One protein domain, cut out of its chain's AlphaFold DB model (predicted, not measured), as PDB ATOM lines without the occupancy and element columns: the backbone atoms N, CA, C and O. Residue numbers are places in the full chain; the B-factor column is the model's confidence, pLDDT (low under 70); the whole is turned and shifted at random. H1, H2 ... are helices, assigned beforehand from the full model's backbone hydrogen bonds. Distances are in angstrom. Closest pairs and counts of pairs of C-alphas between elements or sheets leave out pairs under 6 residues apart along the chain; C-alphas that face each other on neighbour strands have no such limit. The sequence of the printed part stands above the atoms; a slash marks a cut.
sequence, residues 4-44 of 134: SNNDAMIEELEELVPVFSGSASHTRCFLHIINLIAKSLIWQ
ATOM      1  N   SER A   4     211.981 141.545 128.578       83.25
ATOM      2  CA  SER A   4     211.940 142.814 129.327       83.25
ATOM      3  C   SER A   4     211.128 143.920 128.647       83.25
ATOM      4  O   SER A   4     210.505 144.717 129.339       83.25
ATOM      5  N   ASN A   5     211.111 143.972 127.314       86.94
ATOM      6  CA  ASN A   5     210.323 144.970 126.589       86.94
ATOM      7  C   ASN A   5     208.819 144.678 126.662       86.94
ATOM      8  O   ASN A   5     208.015 145.603 126.724       86.94
ATOM      9  N   ASN A   6     208.441 143.397 126.650       85.06
ATOM     10  CA  ASN A   6     207.044 142.992 126.766       85.06
ATOM     11  C   ASN A   6     206.559 143.207 128.197       85.06
ATOM     12  O   ASN A   6     205.459 143.709 128.378       85.06
ATOM     13  N   ASP A   7     207.392 142.890 129.189       87.81
ATOM     14  CA  ASP A   7     207.075 143.110 130.600       87.81
ATOM     15  C   ASP A   7     206.810 144.607 130.865       87.81
ATOM     16  O   ASP A   7     205.747 144.955 131.375       87.81
ATOM     17  N   ALA A   8     207.682 145.495 130.370       90.19
ATOM     18  CA  ALA A   8     207.491 146.947 130.458       90.19
ATOM     19  C   ALA A   8     206.213 147.432 129.745       90.19
ATOM     20  O   ALA A   8     205.491 148.277 130.259       90.19
ATOM     21  N   MET A   9     205.886 146.877 128.573       91.12
ATOM     22  CA  MET A   9     204.644 147.222 127.868       91.12
ATOM     23  C   MET A   9     203.395 146.841 128.677       91.12
ATOM     24  O   MET A   9     202.402 147.564 128.637       91.12
ATOM     25  N   ILE A  10     203.415 145.704 129.379       92.00
ATOM     26  CA  ILE A  10     202.286 145.266 130.209       92.00
ATOM     27  C   ILE A  10     202.103 146.182 131.421       92.00
ATOM     28  O   ILE A  10     200.959 146.511 131.731       92.00
ATOM     29  N   GLU A  11     203.198 146.607 132.056       90.62
ATOM     30  CA  GLU A  11     203.182 147.572 133.165       90.62
ATOM     31  C   GLU A  11     202.589 148.918 132.716       90.62
ATOM     32  O   GLU A  11     201.627 149.402 133.306       90.62
ATOM     33  N   GLU A  12     203.058 149.469 131.594       92.31
ATOM     34  CA  GLU A  12     202.538 150.729 131.038       92.31
ATOM     35  C   GLU A  12     201.056 150.629 130.630       92.31
ATOM     36  O   GLU A  12     200.267 151.558 130.820       92.31
ATOM     37  N   LEU A  13     200.628 149.488 130.077       91.06
ATOM     38  CA  LEU A  13     199.225 149.266 129.712       91.06
ATOM     39  C   LEU A  13     198.301 149.168 130.932       91.06
ATOM     40  O   LEU A  13     197.130 149.529 130.814       91.06
ATOM     41  N   GLU A  14     198.794 148.688 132.074       93.31
ATOM     42  CA  GLU A  14     198.036 148.655 133.329       93.31
ATOM     43  C   GLU A  14     197.756 150.070 133.851       93.31
ATOM     44  O   GLU A  14     196.649 150.352 134.317       93.31
ATOM     45  N   GLU A  15     198.714 150.988 133.695       91.81
ATOM     46  CA  GLU A  15     198.541 152.395 134.073       91.81
ATOM     47  C   GLU A  15     197.610 153.150 133.112       91.81
ATOM     48  O   GLU A  15     196.730 153.904 133.537       91.81
ATOM     49  N   LEU A  16     197.784 152.946 131.801       94.00
ATOM     50  CA  LEU A  16     197.055 153.687 130.767       94.00
ATOM     51  C   LEU A  16     195.630 153.165 130.532       94.00
ATOM     52  O   LEU A  16     194.770 153.913 130.058       94.00
ATOM     53  N   VAL A  17     195.361 151.891 130.836       92.12
ATOM     54  CA  VAL A  17     194.065 151.244 130.598       92.12
ATOM     55  C   VAL A  17     193.583 150.572 131.888       92.12
ATOM     56  O   VAL A  17     193.841 149.393 132.094       92.12
ATOM     57  N   PRO A  18     192.767 151.244 132.723       84.50
ATOM     58  CA  PRO A  18     192.346 150.720 134.032       84.50
ATOM     59  C   PRO A  18     191.570 149.391 133.993       84.50
ATOM     60  O   PRO A  18     191.441 148.696 134.997       84.50
ATOM     61  N   VAL A  19     191.003 149.045 132.834       89.12
ATOM     62  CA  VAL A  19     190.297 147.771 132.604       89.12
ATOM     63  C   VAL A  19     191.277 146.639 132.267       89.12
ATOM     64  O   VAL A  19     190.959 145.462 132.428       89.12
ATOM     65  N   PHE A  20     192.476 146.982 131.800       85.62
ATOM     66  CA  PHE A  20     193.556 146.050 131.543       85.62
ATOM     67  C   PHE A  20     194.247 145.738 132.869       85.62
ATOM     68  O   PHE A  20     195.091 146.483 133.343       85.62
ATOM     69  N   SER A  21     193.868 144.623 133.494       88.50
ATOM     70  CA  SER A  21     194.413 144.166 134.785       88.50
ATOM     71  C   SER A  21     195.856 143.627 134.686       88.50
ATOM     72  O   SER A  21     196.129 142.515 135.150       88.50
ATOM     73  N   GLY A  22     196.730 144.338 133.967       88.94
ATOM     74  CA  GLY A  22     198.150 144.045 133.788       88.94
ATOM     75  C   GLY A  22     198.441 142.579 133.480       88.94
ATOM     76  O   GLY A  22     197.920 141.989 132.523       88.94
ATOM     77  N   SER A  23     199.245 141.959 134.344       86.81
ATOM     78  CA  SER A  23     199.704 140.569 134.213       86.81
ATOM     79  C   SER A  23     198.569 139.535 134.102       86.81
ATOM     80  O   SER A  23     198.680 138.556 133.351       86.81
ATOM     81  N   ALA A  24     197.430 139.757 134.767       87.75
ATOM     82  CA  ALA A  24     196.284 138.852 134.665       87.75
ATOM     83  C   ALA A  24     195.654 138.891 133.262       87.75
ATOM     84  O   ALA A  24     195.311 137.848 132.695       87.75
ATOM     85  N   SER A  25     195.561 140.084 132.666       88.88
ATOM     86  CA  SER A  25     195.100 140.244 131.283       88.88
ATOM     87  C   SER A  25     196.112 139.675 130.291       88.88
ATOM     88  O   SER A  25     195.722 138.959 129.371       88.88
ATOM     89  N   HIS A  26     197.409 139.900 130.517       90.00
ATOM     90  CA  HIS A  26     198.480 139.346 129.690       90.00
ATOM     91  C   HIS A  26     198.447 137.811 129.647       90.00
ATOM     92  O   HIS A  26     198.420 137.218 128.566       90.00
ATOM     93  N   THR A  27     198.339 137.166 130.811       91.19
ATOM     94  CA  THR A  27     198.245 135.702 130.925       91.19
ATOM     95  C   THR A  27     197.014 135.164 130.193       91.19
ATOM     96  O   THR A  27     197.094 134.168 129.473       91.19
ATOM     97  N   ARG A  28     195.868 135.846 130.318       91.69
ATOM     98  CA  ARG A  28     194.633 135.469 129.620       91.69
ATOM     99  C   ARG A  28     194.766 135.603 128.104       91.69
ATOM    100  O   ARG A  28     194.313 134.712 127.389       91.69
ATOM    101  N   CYS A  29     195.379 136.680 127.615       89.56
ATOM    102  CA  CYS A  29     195.648 136.875 126.191       89.56
ATOM    103  C   CYS A  29     196.567 135.779 125.646       89.56
ATOM    104  O   CYS A  29     196.257 135.178 124.619       89.56
ATOM    105  N   PHE A  30     197.645 135.456 126.364       90.62
ATOM    106  CA  PHE A  30     198.550 134.377 125.979       90.62
ATOM    107  C   PHE A  30     197.824 133.028 125.913       90.62
ATOM    108  O   PHE A  30     197.864 132.348 124.888       90.62
ATOM    109  N   LEU A  31     197.069 132.676 126.959       95.38
ATOM    110  CA  LEU A  31     196.272 131.450 126.985       95.38
ATOM    111  C   LEU A  31     195.243 131.409 125.845       95.38
ATOM    112  O   LEU A  31     195.029 130.362 125.234       95.38
ATOM    113  N   HIS A  32     194.619 132.547 125.533       95.00
ATOM    114  CA  HIS A  32     193.677 132.655 124.427       95.00
ATOM    115  C   HIS A  32     194.349 132.376 123.078       95.00
ATOM    116  O   HIS A  32     193.816 131.588 122.299       95.00
ATOM    117  N   ILE A  33     195.532 132.945 122.828       96.19
ATOM    118  CA  ILE A  33     196.312 132.697 121.608       96.19
ATOM    119  C   ILE A  33     196.680 131.216 121.496       96.19
ATOM    120  O   ILE A  33     196.450 130.612 120.451       96.19
ATOM    121  N   ILE A  34     197.177 130.599 122.573       96.31
ATOM    122  CA  ILE A  34     197.512 129.168 122.580       96.31
ATOM    123  C   ILE A  34     196.280 128.311 122.277       96.31
ATOM    124  O   ILE A  34     196.353 127.397 121.459       96.31
ATOM    125  N   ASN A  35     195.129 128.632 122.866       95.75
ATOM    126  CA  ASN A  35     193.876 127.941 122.574       95.75
ATOM    127  C   ASN A  35     193.454 128.102 121.102       95.75
ATOM    128  O   ASN A  35     192.980 127.144 120.496       95.75
ATOM    129  N   LEU A  36     193.637 129.282 120.501       95.81
ATOM    130  CA  LEU A  36     193.369 129.494 119.075       95.81
ATOM    131  C   LEU A  36     194.327 128.698 118.180       95.81
ATOM    132  O   LEU A  36     193.875 128.099 117.203       95.81
ATOM    133  N   ILE A  37     195.620 128.645 118.514       95.00
ATOM    134  CA  ILE A  37     196.616 127.843 117.787       95.00
ATOM    135  C   ILE A  37     196.254 126.361 117.880       95.00
ATOM    136  O   ILE A  37     196.152 125.696 116.853       95.00
ATOM    137  N   ALA A  38     195.982 125.859 119.085       93.56
ATOM    138  CA  ALA A  38     195.585 124.473 119.305       93.56
ATOM    139  C   ALA A  38     194.323 124.122 118.510       93.56
ATOM    140  O   ALA A  38     194.312 123.131 117.786       93.56
ATOM    141  N   LYS A  39     193.287 124.971 118.561       89.31
ATOM    142  CA  LYS A  39     192.074 124.792 117.753       89.31
ATOM    143  C   LYS A  39     192.380 124.777 116.262       89.31
ATOM    144  O   LYS A  39     191.857 123.924 115.565       89.31
ATOM    145  N   SER A  40     193.232 125.678 115.782       85.25
ATOM    146  CA  SER A  40     193.596 125.746 114.364       85.25
ATOM    147  C   SER A  40     194.348 124.497 113.909       85.25
ATOM    148  O   SER A  40     194.067 123.984 112.831       85.25
ATOM    149  N   LEU A  41     195.264 123.980 114.733       84.81
ATOM    150  CA  LEU A  41     195.995 122.743 114.454       84.81
ATOM    151  C   LEU A  41     195.067 121.527 114.482       84.81
ATOM    152  O   LEU A  41     195.091 120.733 113.550       84.81
ATOM    153  N   ILE A  42     194.207 121.406 115.493       83.56
ATOM    154  CA  ILE A  42     193.227 120.314 115.583       83.56
ATOM    155  C   ILE A  42     192.268 120.367 114.390       83.56
ATOM    156  O   ILE A  42     192.013 119.346 113.761       83.56
ATOM    157  N   TRP A  43     191.802 121.559 114.010       76.19
ATOM    158  CA  TRP A  43     190.869 121.738 112.898       76.19
ATOM    159  C   TRP A  43     191.450 121.339 111.536       76.19
ATOM    160  O   TRP A  43     190.708 120.986 110.626       76.19
ATOM    161  N   GLN A  44     192.779 121.325 111.385       67.50
ATOM    162  CA  GLN A  44     193.412 120.790 110.177       67.50
ATOM    163  C   GLN A  44     193.207 119.280 110.003       67.50
ATOM    164  O   GLN A  44     193.321 118.811 108.866       67.50
TER     165      GLN A  44
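What this domain is: This is residues 4 to 44 of the 134 residues of an uncharacterized protein of Paxillus rubicundulus Ve08.2h10 (UniProt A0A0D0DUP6). A long helix, H2, and a shorter one, H1, meet near the end of H1 and the beginning of H2 and make an L, with residues 27 to 44, of which 27 to 43 belong to H2, sticking out as a free arm. The printed part has 41 residues with two named helices, H1 then H2, and no named strand; the class is all helix. It is loose, with a radius of gyration of the C-alphas of 13.0 A, and flat, spanning 40 by 22 by 11 A.

Where its parts are: H2, residues 22 to 43, is 31.4 A long, from C-alpha 22 at (198.150, 144.045, 133.788) to C-alpha 43 at (190.869, 121.738, 112.898). H1, residues 4 to 16, is 18.5 A long and begins with C-alpha 4 at (211.940, 142.814, 129.327).

How they stand to each other: H2 touches H1 with residues 22 to 26 alone, and H1 touches H2 with residues 10 to 14 alone. Their closest C-alphas, those of Gly 22 and Glu 14, are 4.6 A apart. They run opposite ways at a steep tilt of 64 degrees. In H1 and H2 every O i to N i+4 pair is within hydrogen-bond range.

The domain as a whole: The C-alphas farthest apart, those of Glu 15 and Gln 44, are 40.0 A apart. The printed part has no cut, and the link from H1 to H2 is tight. The mean pLDDT of the printed part is 89.4; residue 44 is under 70.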